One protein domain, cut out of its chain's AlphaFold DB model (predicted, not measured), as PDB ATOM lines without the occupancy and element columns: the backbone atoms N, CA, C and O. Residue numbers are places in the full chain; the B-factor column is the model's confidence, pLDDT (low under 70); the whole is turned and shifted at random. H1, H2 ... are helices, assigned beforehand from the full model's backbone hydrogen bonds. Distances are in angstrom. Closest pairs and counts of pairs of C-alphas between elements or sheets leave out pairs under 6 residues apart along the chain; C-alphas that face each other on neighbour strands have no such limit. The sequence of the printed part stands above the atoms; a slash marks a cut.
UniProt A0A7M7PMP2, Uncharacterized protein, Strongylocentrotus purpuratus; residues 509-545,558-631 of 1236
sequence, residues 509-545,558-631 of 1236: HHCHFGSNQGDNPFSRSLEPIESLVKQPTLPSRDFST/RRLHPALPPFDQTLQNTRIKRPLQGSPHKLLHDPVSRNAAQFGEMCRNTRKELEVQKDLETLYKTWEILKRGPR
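Overview. This is residues 509 to 545 and 558 to 631 of the 1236 residues of an uncharacterized protein of Strongylocentrotus purpuratus (UniProt A0A7M7PMP2). The model has little regular structure: one long helix, H2, with loops and the short helix H1 gathered about its first part, while residues 612 to 631 stick out as a free arm. The 111 printed residues include two named helices, H1 then H2, and no named strand; the class is all helix, with only 43 residues in named elements. The whole is only just loose, close to extended, with a radius of gyration of the C-alphas of 19.5 A and spans of 66 by 39 by 30 A.

Along the chain. After residues 509 to 528, with no named element, H1 holds residues 529 to 534, from C-alpha 529 at (-27.437, -8.972, 41.463). H2, residues 591 to 627, is 54.2 A long and ends at C-alpha 627 (-13.384, -51.489, 35.688).

Arrangement. H1 touches H2 at residues 592 to 597 alone; the closest C-alphas, of Val 533 and Ser 593, are 5.5 A apart. They run opposite ways at a steep tilt of 55 degrees. Every O i to N i+4 pair is within hydrogen-bond range in H1, and 32 of 33 in H2.

Size, cuts and confidence. Residues 546 to 557 are not printed, a gap of 20.2 A between C-alphas 545 and 558. pLDDT is under 70 in 37 residues, among them 539 to 545.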
ATOM      1  N   HIS A 509     -37.258 -17.775  54.119       78.38
ATOM      2  CA  HIS A 509     -38.633 -17.618  53.612       78.38
ATOM      3  C   HIS A 509     -39.306 -16.298  54.020       78.38
ATOM      4  O   HIS A 509     -40.401 -16.003  53.549       78.38
ATOM      5  N   HIS A 510     -38.661 -15.501  54.880       72.38
ATOM      6  CA  HIS A 510     -39.251 -14.305  55.492       72.38
ATOM      7  C   HIS A 510     -39.436 -13.148  54.497       72.38
ATOM      8  O   HIS A 510     -40.475 -12.495  54.470       72.38
ATOM      9  N   CYS A 511     -38.440 -12.902  53.644       71.94
ATOM     10  CA  CYS A 511     -38.497 -11.861  52.624       71.94
ATOM     11  C   CYS A 511     -37.732 -12.298  51.370       71.94
ATOM     12  O   CYS A 511     -36.535 -12.580  51.421       71.94
ATOM     13  N   HIS A 512     -38.434 -12.341  50.237       76.00
ATOM     14  CA  HIS A 512     -37.872 -12.733  48.945       76.00
ATOM     15  C   HIS A 512     -37.494 -11.495  48.117       76.00
ATOM     16  O   HIS A 512     -38.219 -10.486  48.096       76.00
ATOM     17  N   PHE A 513     -36.383 -11.560  47.386       79.00
ATOM     18  CA  PHE A 513     -35.947 -10.443  46.553       79.00
ATOM     19  C   PHE A 513     -36.930 -10.184  45.395       79.00
ATOM     20  O   PHE A 513     -37.335 -11.098  44.674       79.00
ATOM     21  N   GLY A 514     -37.341  -8.919  45.243       68.19
ATOM     22  CA  GLY A 514     -38.312  -8.477  44.234       68.19
ATOM     23  C   GLY A 514     -39.786  -8.804  44.525       68.19
ATOM     24  O   GLY A 514     -40.619  -8.578  43.655       68.19
ATOM     25  N   SER A 515     -40.136  -9.326  45.709       61.59
ATOM     26  CA  SER A 515     -41.485  -9.873  45.957       61.59
ATOM     27  C   SER A 515     -42.577  -8.871  46.355       61.59
ATOM     28  O   SER A 515     -43.739  -9.218  46.207       61.59
ATOM     29  N   ASN A 516     -42.239  -7.686  46.886       56.16
ATOM     30  CA  ASN A 516     -43.209  -6.723  47.455       56.16
ATOM     31  C   ASN A 516     -42.806  -5.236  47.264       56.16
ATOM     32  O   ASN A 516     -43.304  -4.354  47.955       56.16
ATOM     33  N   GLN A 517     -41.880  -4.925  46.348       55.78
ATOM     34  CA  GLN A 517     -41.238  -3.599  46.236       55.78
ATOM     35  C   GLN A 517     -41.918  -2.640  45.233       55.78
ATOM     36  O   GLN A 517     -41.256  -2.013  44.403       55.78
ATOM     37  N   GLY A 518     -43.251  -2.533  45.300       60.97
ATOM     38  CA  GLY A 518     -44.050  -1.620  44.468       60.97
ATOM     39  C   GLY A 518     -43.766  -1.746  42.964       60.97
ATOM     40  O   GLY A 518     -43.405  -2.821  42.477       60.97
ATOM     41  N   ASP A 519     -43.891  -0.636  42.232       64.38
ATOM     42  CA  ASP A 519     -43.574  -0.527  40.796       64.38
ATOM     43  C   ASP A 519     -42.103  -0.151  40.511       64.38
ATOM     44  O   ASP A 519     -41.756   0.341  39.441       64.38
ATOM     45  N   ASN A 520     -41.198  -0.418  41.460       76.62
ATOM     46  CA  ASN A 520     -39.782  -0.079  41.336       76.62
ATOM     47  C   ASN A 520     -39.092  -0.894  40.211       76.62
ATOM     48  O   ASN A 520     -38.964  -2.122  40.332       76.62
ATOM     49  N   PRO A 521     -38.579  -0.251  39.141       71.19
ATOM     50  CA  PRO A 521     -38.015  -0.959  37.993       71.19
ATOM     51  C   PRO A 521     -36.704  -1.682  38.328       71.19
ATOM     52  O   PRO A 521     -36.414  -2.722  37.738       71.19
ATOM     53  N   PHE A 522     -35.924  -1.195  39.299       75.31
ATOM     54  CA  PHE A 522     -34.650  -1.812  39.679       75.31
ATOM     55  C   PHE A 522     -34.862  -3.116  40.454       75.31
ATOM     56  O   PHE A 522     -34.194  -4.111  40.168       75.31
ATOM     57  N   SER A 523     -35.865  -3.158  41.337       68.94
ATOM     58  CA  SER A 523     -36.308  -4.387  42.020       68.94
ATOM     59  C   SER A 523     -36.856  -5.456  41.059       68.94
ATOM     60  O   SER A 523     -36.925  -6.631  41.420       68.94
ATOM     61  N   ARG A 524     -37.214  -5.066  39.827       60.78
ATOM     62  CA  ARG A 524     -37.685  -5.944  38.744       60.78
ATOM     63  C   ARG A 524     -36.688  -6.070  37.577       60.78
ATOM     64  O   ARG A 524     -37.057  -6.612  36.533       60.78
ATOM     65  N   SER A 525     -35.448  -5.596  37.701       54.03
ATOM     66  CA  SER A 525     -34.495  -5.583  36.578       54.03
ATOM     67  C   SER A 525     -34.069  -6.994  36.122       54.03
ATOM     68  O   SER A 525     -34.353  -7.998  36.780       54.03
ATOM     69  N   LEU A 526     -33.414  -7.065  34.959       47.19
ATOM     70  CA  LEU A 526     -32.668  -8.234  34.463       47.19
ATOM     71  C   LEU A 526     -31.152  -8.114  34.721       47.19
ATOM     72  O   LEU A 526     -30.403  -9.033  34.395       47.19
ATOM     73  N   GLU A 527     -30.696  -6.987  35.277       53.06
ATOM     74  CA  GLU A 527     -29.310  -6.804  35.718       53.06
ATOM     75  C   GLU A 527     -28.899  -7.897  36.722       53.06
ATOM     76  O   GLU A 527     -29.678  -8.219  37.628       53.06
ATOM     77  N   PRO A 528     -27.675  -8.450  36.626       57.72
ATOM     78  CA  PRO A 528     -27.158  -9.342  37.650       57.72
ATOM     79  C   PRO A 528     -27.181  -8.662  39.020       57.72
ATOM     80  O   PRO A 528     -26.784  -7.505  39.158       57.72
ATOM     81  N   ILE A 529     -27.529  -9.419  40.062       65.19
ATOM     82  CA  ILE A 529     -27.437  -8.972  41.463       65.19
ATOM     83  C   ILE A 529     -26.046  -8.390  41.778       65.19
ATOM     84  O   ILE A 529     -25.923  -7.460  42.569       65.19
ATOM     85  N   GLU A 530     -24.998  -8.863  41.095       64.31
ATOM     86  CA  GLU A 530     -23.649  -8.301  41.176       64.31
ATOM     87  C   GLU A 530     -23.562  -6.777  40.946       64.31
ATOM     88  O   GLU A 530     -22.666  -6.151  41.507       64.31
ATOM     89  N   SER A 531     -24.460  -6.164  40.169       68.00
ATOM     90  CA  SER A 531     -24.475  -4.712  39.937       68.00
ATOM     91  C   SER A 531     -24.919  -3.943  41.190       68.00
ATOM     92  O   SER A 531     -24.251  -2.988  41.587       68.00
ATOM     93  N   LEU A 532     -25.951  -4.431  41.900       72.00
ATOM     94  CA  LEU A 532     -26.340  -3.931  43.232       72.00
ATOM     95  C   LEU A 532     -25.211  -4.123  44.262       72.00
ATOM     96  O   LEU A 532     -25.063  -3.330  45.187       72.00
ATOM     97  N   VAL A 533     -24.381  -5.156  44.102       68.50
ATOM     98  CA  VAL A 533     -23.252  -5.439  45.003       68.50
ATOM     99  C   VAL A 533     -22.031  -4.546  44.745       68.50
ATOM    100  O   VAL A 533     -21.338  -4.185  45.693       68.50
ATOM    101  N   LYS A 534     -21.724  -4.225  43.482       66.62
ATOM    102  CA  LYS A 534     -20.443  -3.607  43.084       66.62
ATOM    103  C   LYS A 534     -20.442  -2.081  43.065       66.62
ATOM    104  O   LYS A 534     -19.368  -1.499  43.198       66.62
ATOM    105  N   GLN A 535     -21.586  -1.442  42.828       67.44
ATOM    106  CA  GLN A 535     -21.668   0.006  42.628       67.44
ATOM    107  C   GLN A 535     -22.800   0.596  43.474       67.44
ATOM    108  O   GLN A 535     -23.953   0.220  43.266       67.44
ATOM    109  N   PRO A 536     -22.509   1.521  44.411       68.69
ATOM    110  CA  PRO A 536     -23.558   2.290  45.062       68.69
ATOM    111  C   PRO A 536     -24.211   3.262  44.072       68.69
ATOM    112  O   PRO A 536     -25.424   3.429  44.126       68.69
ATOM    113  N   THR A 537     -23.455   3.745  43.079       69.25
ATOM    114  CA  THR A 537     -23.894   4.714  42.070       69.25
ATOM    115  C   THR A 537     -24.978   4.179  41.143       69.25
ATOM    116  O   THR A 537     -24.851   3.069  40.622       69.25
ATOM    117  N   LEU A 538     -25.967   5.024  40.831       73.88
ATOM    118  CA  LEU A 538     -26.990   4.760  39.814       73.88
ATOM    119  C   LEU A 538     -26.364   4.284  38.474       73.88
ATOM    120  O   LEU A 538     -25.506   4.993  37.930       73.88
ATOM    121  N   PRO A 539     -26.792   3.133  37.911       67.94
ATOM    122  CA  PRO A 539     -26.258   2.601  36.657       67.94
ATOM    123  C   PRO A 539     -26.400   3.555  35.463       67.94
ATOM    124  O   PRO A 539     -27.437   4.185  35.266       67.94
ATOM    125  N   SER A 540     -25.372   3.604  34.609       59.28
ATOM    126  CA  SER A 540     -25.245   4.565  33.495       59.28
ATOM    127  C   SER A 540     -26.116   4.274  32.255       59.28
ATOM    128  O   SER A 540     -25.848   4.810  31.179       59.28
ATOM    129  N   ARG A 541     -27.120   3.398  32.364       58.84
ATOM    130  CA  ARG A 541     -28.065   3.065  31.286       58.84
ATOM    131  C   ARG A 541     -29.492   3.346  31.744       58.84
ATOM    132  O   ARG A 541     -29.853   3.091  32.893       58.84
ATOM    133  N   ASP A 542     -30.312   3.811  30.813       52.56
ATOM    134  CA  ASP A 542     -31.722   4.098  31.058       52.56
ATOM    135  C   ASP A 542     -32.549   2.825  30.852       52.56
ATOM    136  O   ASP A 542     -32.972   2.483  29.751       52.56
ATOM    137  N   PHE A 543     -32.724   2.081  31.945       53.00
ATOM    138  CA  PHE A 543     -33.347   0.752  31.956       53.00
ATOM    139  C   PHE A 543     -34.887   0.753  31.976       53.00
ATOM    140  O   PHE A 543     -35.495  -0.318  31.971       53.00
ATOM    141  N   SER A 544     -35.533   1.923  31.977       50.56
ATOM    142  CA  SER A 544     -36.993   2.077  32.120       50.56
ATOM    143  C   SER A 544     -37.824   1.441  30.992       50.56
ATOM    144  O   SER A 544     -39.036   1.325  31.121       50.56
ATOM    145  N   THR A 545     -37.196   1.034  29.888       47.41
ATOM    146  CA  THR A 545     -37.849   0.599  28.642       47.41
ATOM    147  C   THR A 545     -38.009  -0.919  28.487       47.41
ATOM    148  O   THR A 545     -38.448  -1.374  27.431       47.41
ATOM    149  N   ARG A 558     -33.288 -15.474  39.007       60.66
ATOM    150  CA  ARG A 558     -32.853 -15.107  40.372       60.66
ATOM    151  C   ARG A 558     -31.503 -15.725  40.765       60.66
ATOM    152  O   ARG A 558     -31.133 -15.674  41.936       60.66
ATOM    153  N   ARG A 559     -30.779 -16.359  39.833       64.69
ATOM    154  CA  ARG A 559     -29.517 -17.064  40.110       64.69
ATOM    155  C   ARG A 559     -28.303 -16.227  39.712       64.69
ATOM    156  O   ARG A 559     -28.227 -15.736  38.592       64.69
ATOM    157  N   LEU A 560     -27.310 -16.144  40.599       64.88
ATOM    158  CA  LEU A 560     -25.999 -15.532  40.310       64.88
ATOM    159  C   LEU A 560     -25.185 -16.332  39.282       64.88
ATOM    160  O   LEU A 560     -24.328 -15.792  38.591       64.88
ATOM    161  N   HIS A 561     -25.424 -17.641  39.217       65.81
ATOM    162  CA  HIS A 561     -24.761 -18.571  38.313       65.81
ATOM    163  C   HIS A 561     -25.678 -19.786  38.099       65.81
ATOM    164  O   HIS A 561     -26.336 -20.188  39.060       65.81
ATOM    165  N   PRO A 562     -25.716 -20.433  36.916       65.75
ATOM    166  CA  PRO A 562     -26.604 -21.575  36.675       65.75
ATOM    167  C   PRO A 562     -26.427 -22.756  37.643       65.75
ATOM    168  O   PRO A 562     -27.386 -23.489  37.856       65.75
ATOM    169  N   ALA A 563     -25.230 -22.914  38.224       66.69
ATOM    170  CA  ALA A 563     -24.892 -23.966  39.191       66.69
ATOM    171  C   ALA A 563     -25.014 -23.551  40.677       66.69
ATOM    172  O   ALA A 563     -24.655 -24.330  41.550       66.69
ATOM    173  N   LEU A 564     -25.471 -22.332  40.980       72.75
ATOM    174  CA  LEU A 564     -25.843 -21.921  42.344       72.75
ATOM    175  C   LEU A 564     -27.377 -21.955  42.477       72.75
ATOM    176  O   LEU A 564     -28.059 -21.857  41.460       72.75
ATOM    177  N   PRO A 565     -27.957 -22.084  43.682       73.06
ATOM    178  CA  PRO A 565     -29.404 -21.946  43.870       73.06
ATOM    179  C   PRO A 565     -29.882 -20.493  43.610       73.06
ATOM    180  O   PRO A 565     -29.068 -19.598  43.354       73.06
ATOM    181  N   PRO A 566     -31.202 -20.218  43.646       76.38
ATOM    182  CA  PRO A 566     -31.736 -18.854  43.691       76.38
ATOM    183  C   PRO A 566     -31.099 -18.007  44.799       76.38
ATOM    184  O   PRO A 566     -30.704 -18.535  45.841       76.38
ATOM    185  N   PHE A 567     -31.037 -16.686  44.598       78.94
ATOM    186  CA  PHE A 567     -30.480 -15.741  45.570       78.94
ATOM    187  C   PHE A 567     -31.026 -15.969  46.980       78.94
ATOM    188  O   PHE A 567     -30.233 -16.081  47.907       78.94
ATOM    189  N   ASP A 568     -32.348 -16.107  47.108       77.50
ATOM    190  CA  ASP A 568     -33.079 -16.282  48.371       77.50
ATOM    191  C   ASP A 568     -32.638 -17.543  49.166       77.50
ATOM    192  O   ASP A 568     -32.831 -17.621  50.375       77.50
ATOM    193  N   GLN A 569     -31.995 -18.509  48.496       78.50
ATOM    194  CA  GLN A 569     -31.494 -19.780  49.045       78.50
ATOM    195  C   GLN A 569     -29.955 -19.888  49.016       78.50
ATOM    196  O   GLN A 569     -29.397 -20.923  49.373       78.50
ATOM    197  N   THR A 570     -29.223 -18.855  48.580       77.94
ATOM    198  CA  THR A 570     -27.775 -18.965  48.297       77.94
ATOM    199  C   THR A 570     -26.904 -19.101  49.550       77.94
ATOM    200  O   THR A 570     -25.803 -19.643  49.469       77.94
ATOM    201  N   LEU A 571     -27.386 -18.663  50.714       79.62
ATOM    202  CA  LEU A 571     -26.745 -18.916  52.013       79.62
ATOM    203  C   LEU A 571     -27.155 -20.252  52.661       79.62
ATOM    204  O   LEU A 571     -26.511 -20.673  53.622       79.62
ATOM    205  N   GLN A 572     -28.178 -20.941  52.142       80.06
ATOM    206  CA  GLN A 572     -28.709 -22.155  52.763       80.06
ATOM    207  C   GLN A 572     -27.630 -23.245  52.835       80.06
ATOM    208  O   GLN A 572     -26.897 -23.485  51.875       80.06
ATOM    209  N   ASN A 573     -27.494 -23.867  54.011       73.06
ATOM    210  CA  ASN A 573     -26.488 -24.888  54.336       73.06
ATOM    211  C   ASN A 573     -25.013 -24.486  54.079       73.06
ATOM    212  O   ASN A 573     -24.128 -25.342  54.107       73.06
ATOM    213  N   THR A 574     -24.711 -23.201  53.850       73.81
ATOM    214  CA  THR A 574     -23.370 -22.764  53.433       73.81
ATOM    215  C   THR A 574     -22.540 -22.253  54.613       73.81
ATOM    216  O   THR A 574     -22.861 -21.248  55.246       73.81
ATOM    217  N   ARG A 575     -21.415 -22.921  54.906       71.31
ATOM    218  CA  ARG A 575     -20.544 -22.567  56.041       71.31
ATOM    219  C   ARG A 575     -19.675 -21.341  55.742       71.31
ATOM    220  O   ARG A 575     -18.730 -21.402  54.953       71.31
ATOM    221  N   ILE A 576     -19.933 -20.243  56.451       71.31
ATOM    222  CA  ILE A 576     -19.093 -19.040  56.443       71.31
ATOM    223  C   ILE A 576     -17.718 -19.367  57.060       71.31
ATOM    224  O   ILE A 576     -17.629 -19.787  58.211       71.31
ATOM    225  N   LYS A 577     -16.632 -19.166  56.296       72.12
ATOM    226  CA  LYS A 577     -15.250 -19.471  56.730       72.12
ATOM    227  C   LYS A 577     -14.649 -18.447  57.699       72.12
ATOM    228  O   LYS A 577     -13.759 -18.796  58.464       72.12
ATOM    229  N   ARG A 578     -15.084 -17.184  57.624       79.38
ATOM    230  CA  ARG A 578     -14.586 -16.064  58.442       79.38
ATOM    231  C   ARG A 578     -15.749 -15.129  58.809       79.38
ATOM    232  O   ARG A 578     -16.513 -14.772  57.904       79.38
ATOM    233  N   PRO A 579     -15.894 -14.699  60.077       81.50
ATOM    234  CA  PRO A 579     -16.887 -13.694  60.453       81.50
ATOM    235  C   PRO A 579     -16.594 -12.361  59.749       81.50
ATOM    236  O   PRO A 579     -15.460 -12.099  59.348       81.50
ATOM    237  N   LEU A 580     -17.602 -11.493  59.611       80.38
ATOM    238  CA  LEU A 580     -17.473 -10.237  58.854       80.38
ATOM    239  C   LEU A 580     -16.373  -9.315  59.423       80.38
ATOM    240  O   LEU A 580     -15.648  -8.681  58.658       80.38
ATOM    241  N   GLN A 581     -16.193  -9.315  60.747       77.81
ATOM    242  CA  GLN A 581     -15.115  -8.614  61.461       77.81
ATOM    243  C   GLN A 581     -13.710  -9.111  61.062       77.81
ATOM    244  O   GLN A 581     -12.782  -8.314  60.970       77.81
ATOM    245  N   GLY A 582     -13.561 -10.410  60.770       77.94
ATOM    246  CA  GLY A 582     -12.321 -11.043  60.299       77.94
ATOM    247  C   GLY A 582     -12.158 -11.050  58.772       77.94
ATOM    248  O   GLY A 582     -11.331 -11.794  58.239       77.94
ATOM    249  N   SER A 583     -12.970 -10.268  58.055       80.56
ATOM    250  CA  SER A 583     -12.905 -10.118  56.599       80.56
ATOM    251  C   SER A 583     -12.151  -8.838  56.199       80.56
ATOM    252  O   SER A 583     -12.219  -7.837  56.918       80.56
ATOM    253  N   PRO A 584     -11.516  -8.790  55.010       79.31
ATOM    254  CA  PRO A 584     -10.908  -7.563  54.478       79.31
ATOM    255  C   PRO A 584     -11.943  -6.480  54.114       79.31
ATOM    256  O   PRO A 584     -11.581  -5.413  53.624       79.31
ATOM    257  N   HIS A 585     -13.235  -6.748  54.321       80.88
ATOM    258  CA  HIS A 585     -14.346  -5.857  54.005       80.88
ATOM    259  C   HIS A 585     -14.902  -5.128  55.238       80.88
ATOM    260  O   HIS A 585     -15.789  -4.293  55.083       80.88
ATOM    261  N   LYS A 586     -14.373  -5.386  56.450       76.88
ATOM    262  CA  LYS A 586     -14.859  -4.782  57.709       76.88
ATOM    263  C   LYS A 586     -14.930  -3.239  57.663       76.88
ATOM    264  O   LYS A 586     -15.901  -2.669  58.158       76.88
ATOM    265  N   LEU A 587     -13.950  -2.603  57.004       77.44
ATOM    266  CA  LEU A 587     -13.754  -1.144  56.891       77.44
ATOM    267  C   LEU A 587     -14.534  -0.478  55.736       77.44
ATOM    268  O   LEU A 587     -14.346   0.708  55.471       77.44
ATOM    269  N   LEU A 588     -15.375  -1.219  55.005       76.75
ATOM    270  CA  LEU A 588     -16.258  -0.614  54.005       76.75
ATOM    271  C   LEU A 588     -17.406   0.119  54.712       76.75
ATOM    272  O   LEU A 588     -18.137  -0.492  55.493       76.75
ATOM    273  N   HIS A 589     -17.545   1.415  54.419       74.69
ATOM    274  CA  HIS A 589     -18.539   2.293  55.043       74.69
ATOM    275  C   HIS A 589     -19.977   1.880  54.686       74.69
ATOM    276  O   HIS A 589     -20.794   1.668  55.579       74.69
ATOM    277  N   ASP A 590     -20.262   1.668  53.396       78.44
ATOM    278  CA  ASP A 590     -21.562   1.186  52.911       78.44
ATOM    279  C   ASP A 590     -21.883  -0.232  53.445       78.44
ATOM    280  O   ASP A 590     -21.215  -1.202  53.053       78.44
ATOM    281  N   PRO A 591     -22.936  -0.402  54.273       80.19
ATOM    282  CA  PRO A 591     -23.326  -1.705  54.805       80.19
ATOM    283  C   PRO A 591     -23.753  -2.711  53.734       80.19
ATOM    284  O   PRO A 591     -23.598  -3.916  53.958       80.19
ATOM    285  N   VAL A 592     -24.258  -2.238  52.586       84.50
ATOM    286  CA  VAL A 592     -24.677  -3.078  51.458       84.50
ATOM    287  C   VAL A 592     -23.438  -3.712  50.832       84.50
ATOM    288  O   VAL A 592     -23.276  -4.931  50.911       84.50
ATOM    289  N   SER A 593     -22.503  -2.904  50.315       82.75
ATOM    290  CA  SER A 593     -21.244  -3.386  49.726       82.75
ATOM    291  C   SER A 593     -20.418  -4.215  50.718       82.75
ATOM    292  O   SER A 593     -19.868  -5.252  50.341       82.75
ATOM    293  N   ARG A 594     -20.380  -3.832  52.005       82.69
ATOM    294  CA  ARG A 594     -19.705  -4.595  53.070       82.69
ATOM    295  C   ARG A 594     -20.255  -6.014  53.219       82.69
ATOM    296  O   ARG A 594     -19.494  -6.982  53.183       82.69
ATOM    297  N   ASN A 595     -21.570  -6.158  53.380       84.25
ATOM    298  CA  ASN A 595     -22.195  -7.471  53.550       84.25
ATOM    299  C   ASN A 595     -22.164  -8.305  52.270       84.25
ATOM    300  O   ASN A 595     -22.007  -9.531  52.339       84.25
ATOM    301  N   ALA A 596     -22.304  -7.640  51.127       82.19
ATOM    302  CA  ALA A 596     -22.377  -8.251  49.817       82.19
ATOM    303  C   ALA A 596     -21.015  -8.727  49.289       82.19
ATOM    304  O   ALA A 596     -20.952  -9.733  48.586       82.19
ATOM    305  N   ALA A 597     -19.910  -8.079  49.670       82.12
ATOM    306  CA  ALA A 597     -18.566  -8.543  49.333       82.12
ATOM    307  C   ALA A 597     -18.250  -9.909  49.975       82.12
ATOM    308  O   ALA A 597     -17.772 -10.815  49.286       82.12
ATOM    309  N   GLN A 598     -18.612 -10.094  51.255       82.12
ATOM    310  CA  GLN A 598     -18.520 -11.384  51.962       82.12
ATOM    311  C   GLN A 598     -19.395 -12.460  51.289       82.12
ATOM    312  O   GLN A 598     -18.951 -13.587  51.075       82.12
ATOM    313  N   PHE A 599     -20.623 -12.101  50.903       81.56
ATOM    314  CA  PHE A 599     -21.540 -12.983  50.175       81.56
ATOM    315  C   PHE A 599     -20.993 -13.388  48.794       81.56
ATOM    316  O   PHE A 599     -20.998 -14.567  48.445       81.56
ATOM    317  N   GLY A 600     -20.426 -12.446  48.036       80.06
ATOM    318  CA  GLY A 600     -19.769 -12.727  46.759       80.06
ATOM    319  C   GLY A 600     -18.524 -13.609  46.903       80.06
ATOM    320  O   GLY A 600     -18.252 -14.433  46.030       80.06
ATOM    321  N   GLU A 601     -17.771 -13.492  48.003       80.88
ATOM    322  CA  GLU A 601     -16.676 -14.422  48.312       80.88
ATOM    323  C   GLU A 601     -17.197 -15.837  48.571       80.88
ATOM    324  O   GLU A 601     -16.674 -16.804  48.015       80.88
ATOM    325  N   MET A 602     -18.270 -15.954  49.352       78.88
ATOM    326  CA  MET A 602     -18.933 -17.223  49.621       78.88
ATOM    327  C   MET A 602     -19.444 -17.880  48.331       78.88
ATOM    328  O   MET A 602     -19.111 -19.032  48.082       78.88
ATOM    329  N   CYS A 603     -20.131 -17.144  47.451       79.50
ATOM    330  CA  CYS A 603     -20.606 -17.662  46.161       79.50
ATOM    331  C   CYS A 603     -19.456 -18.178  45.274       79.50
ATOM    332  O   CYS A 603     -19.575 -19.232  44.648       79.50
ATOM    333  N   ARG A 604     -18.309 -17.478  45.259       79.50
ATOM    334  CA  ARG A 604     -17.085 -17.941  44.575       79.50
ATOM    335  C   ARG A 604     -16.502 -19.205  45.216       79.50
ATOM    336  O   ARG A 604     -15.989 -20.057  44.496       79.50
ATOM    337  N   ASN A 605     -16.567 -19.333  46.540       80.62
ATOM    338  CA  ASN A 605     -16.109 -20.522  47.259       80.62
ATOM    339  C   ASN A 605     -17.032 -21.730  47.003       80.62
ATOM    340  O   ASN A 605     -16.523 -22.789  46.653       80.62
ATOM    341  N   THR A 606     -18.358 -21.567  47.079       78.62
ATOM    342  CA  THR A 606     -19.343 -22.618  46.760       78.62
ATOM    343  C   THR A 606     -19.217 -23.081  45.308       78.62
ATOM    344  O   THR A 606     -19.213 -24.279  45.044       78.62
ATOM    345  N   ARG A 607     -19.016 -22.156  44.358       79.00
ATOM    346  CA  ARG A 607     -18.753 -22.509  42.955       79.00
ATOM    347  C   ARG A 607     -17.492 -23.373  42.794       79.00
ATOM    348  O   ARG A 607     -17.559 -24.389  42.114       79.00
ATOM    349  N   LYS A 608     -16.371 -22.996  43.420       81.75
ATOM    350  CA  LYS A 608     -15.124 -23.785  43.373       81.75
ATOM    351  C   LYS A 608     -15.278 -25.164  44.010       81.75
ATOM    352  O   LYS A 608     -14.661 -26.115  43.548       81.75
ATOM    353  N   GLU A 609     -16.085 -25.265  45.065       80.19
ATOM    354  CA  GLU A 609     -16.393 -26.539  45.715       80.19
ATOM    355  C   GLU A 609     -17.161 -27.466  44.762       80.19
ATOM    356  O   GLU A 609     -16.778 -28.621  44.609       80.19
ATOM    357  N   LEU A 610     -18.166 -26.946  44.045       79.06
ATOM    358  CA  LEU A 610     -18.913 -27.683  43.017       79.06
ATOM    359  C   LEU A 610     -18.045 -28.069  41.806       79.06
ATOM    360  O   LEU A 610     -18.205 -29.162  41.267       79.06
ATOM    361  N   GLU A 611     -17.116 -27.204  41.386       82.69
ATOM    362  CA  GLU A 611     -16.133 -27.515  40.336       82.69
ATOM    363  C   GLU A 611     -15.227 -28.686  40.776       82.69
ATOM    364  O   GLU A 611     -15.162 -29.697  40.080       82.69
ATOM    365  N   VAL A 612     -14.660 -28.633  41.989       84.50
ATOM    366  CA  VAL A 612     -13.896 -29.740  42.605       84.50
ATOM    367  C   VAL A 612     -14.718 -31.030  42.731       84.50
ATOM    368  O   VAL A 612     -14.210 -32.121  42.472       84.50
ATOM    369  N   GLN A 613     -15.986 -30.928  43.131       81.19
ATOM    370  CA  GLN A 613     -16.858 -32.087  43.322       81.19
ATOM    371  C   GLN A 613     -17.189 -32.774  41.987       81.19
ATOM    372  O   GLN A 613     -17.208 -34.002  41.914       81.19
ATOM    373  N   LYS A 614     -17.389 -31.988  40.920       83.31
ATOM    374  CA  LYS A 614     -17.609 -32.475  39.550       83.31
ATOM    375  C   LYS A 614     -16.359 -33.128  38.954       83.31
ATOM    376  O   LYS A 614     -16.474 -34.131  38.245       83.31
ATOM    377  N   ASP A 615     -15.175 -32.589  39.230       83.62
ATOM    378  CA  ASP A 615     -13.918 -33.184  38.767       83.62
ATOM    379  C   ASP A 615     -13.702 -34.572  39.401       83.62
ATOM    380  O   ASP A 615     -13.394 -35.536  38.697       83.62
ATOM    381  N   LEU A 616     -13.979 -34.712  40.704       86.75
ATOM    382  CA  LEU A 616     -13.949 -36.001  41.410       86.75
ATOM    383  C   LEU A 616     -15.060 -36.964  40.952       86.75
ATOM    384  O   LEU A 616     -14.833 -38.171  40.880       86.75
ATOM    385  N   GLU A 617     -16.241 -36.458  40.586       84.38
ATOM    386  CA  GLU A 617     -17.312 -37.274  39.994       84.38
ATOM    387  C   GLU A 617     -16.917 -37.814  38.613       84.38
ATOM    388  O   GLU A 617     -17.166 -38.979  38.297       84.38
ATOM    389  N   THR A 618     -16.266 -36.978  37.801       85.56
ATOM    390  CA  THR A 618     -15.730 -37.364  36.491       85.56
ATOM    391  C   THR A 618     -14.653 -38.432  36.659       85.56
ATOM    392  O   THR A 618     -14.719 -39.460  35.991       85.56
ATOM    393  N   LEU A 619     -13.726 -38.245  37.607       86.44
ATOM    394  CA  LEU A 619     -12.688 -39.218  37.949       86.44
ATOM    395  C   LEU A 619     -13.281 -40.578  38.354       86.44
ATOM    396  O   LEU A 619     -12.918 -41.602  37.775       86.44
ATOM    397  N   TYR A 620     -14.231 -40.579  39.297       86.56
ATOM    398  CA  TYR A 620     -14.933 -41.786  39.739       86.56
ATOM    399  C   TYR A 620     -15.605 -42.509  38.563       86.56
ATOM    400  O   TYR A 620     -15.385 -43.703  38.369       86.56
ATOM    401  N   LYS A 621     -16.357 -41.783  37.723       83.25
ATOM    402  CA  LYS A 621     -17.027 -42.351  36.542       83.25
ATOM    403  C   LYS A 621     -16.033 -42.928  35.537       83.25
ATOM    404  O   LYS A 621     -16.271 -44.009  35.004       83.25
ATOM    405  N   THR A 622     -14.901 -42.262  35.300       84.31
ATOM    406  CA  THR A 622     -13.828 -42.798  34.451       84.31
ATOM    407  C   THR A 622     -13.288 -44.115  35.012       84.31
ATOM    408  O   THR A 622     -13.127 -45.072  34.258       84.31
ATOM    409  N   TRP A 623     -13.047 -44.211  36.322       84.12
ATOM    410  CA  TRP A 623     -12.509 -45.428  36.944       84.12
ATOM    411  C   TRP A 623     -13.547 -46.563  37.025       84.12
ATOM    412  O   TRP A 623     -13.197 -47.728  36.825       84.12
ATOM    413  N   GLU A 624     -14.831 -46.239  37.207       80.81
ATOM    414  CA  GLU A 624     -15.945 -47.194  37.135       80.81
ATOM    415  C   GLU A 624     -16.104 -47.781  35.717       80.81
ATOM    416  O   GLU A 624     -16.272 -48.992  35.563       80.81
ATOM    417  N   ILE A 625     -15.990 -46.948  34.674       78.56
ATOM    418  CA  ILE A 625     -16.010 -47.383  33.267       78.56
ATOM    419  C   ILE A 625     -14.800 -48.275  32.961       78.56
ATOM    420  O   ILE A 625     -14.969 -49.350  32.387       78.56
ATOM    421  N   LEU A 626     -13.595 -47.885  33.393       74.25
ATOM    422  CA  LEU A 626     -12.380 -48.688  33.206       74.25
ATOM    423  C   LEU A 626     -12.486 -50.077  33.857       74.25
ATOM    424  O   LEU A 626     -12.044 -51.057  33.260       74.25
ATOM    425  N   LYS A 627     -13.135 -50.195  35.025       70.50
ATOM    426  CA  LYS A 627     -13.384 -51.489  35.688       70.50
ATOM    427  C   LYS A 627     -14.324 -52.413  34.894       70.50
ATOM    428  O   LYS A 627     -14.255 -53.628  35.064       70.50
ATOM    429  N   ARG A 628     -15.193 -51.862  34.037       67.31
ATOM    430  CA  ARG A 628     -16.133 -52.620  33.183       67.31
ATOM    431  C   ARG A 628     -15.574 -52.971  31.793       67.31
ATOM    432  O   ARG A 628     -16.252 -53.663  31.040       67.31
ATOM    433  N   GLY A 629     -14.374 -52.505  31.438       64.00
ATOM    434  CA  GLY A 629     -13.763 -52.753  30.127       64.00
ATOM    435  C   GLY A 629     -13.186 -54.173  29.946       64.00
ATOM    436  O   GLY A 629     -12.913 -54.865  30.931       64.00
ATOM    437  N   PRO A 630     -12.944 -54.626  28.696       57.91
ATOM    438  CA  PRO A 630     -12.313 -55.919  28.425       57.91
ATOM    439  C   PRO A 630     -10.894 -56.026  29.005       57.91
ATOM    440  O   PRO A 630     -10.039 -55.173  28.760       57.91
ATOM    441  N   ARG A 631     -10.607 -57.124  29.719       55.53
ATOM    442  CA  ARG A 631      -9.317 -57.351  30.409       55.53
ATOM    443  C   ARG A 631      -8.090 -57.335  29.484       55.53
ATOM    444  O   ARG A 631      -6.996 -57.053  29.957       55.53
TER     445      ARG A 631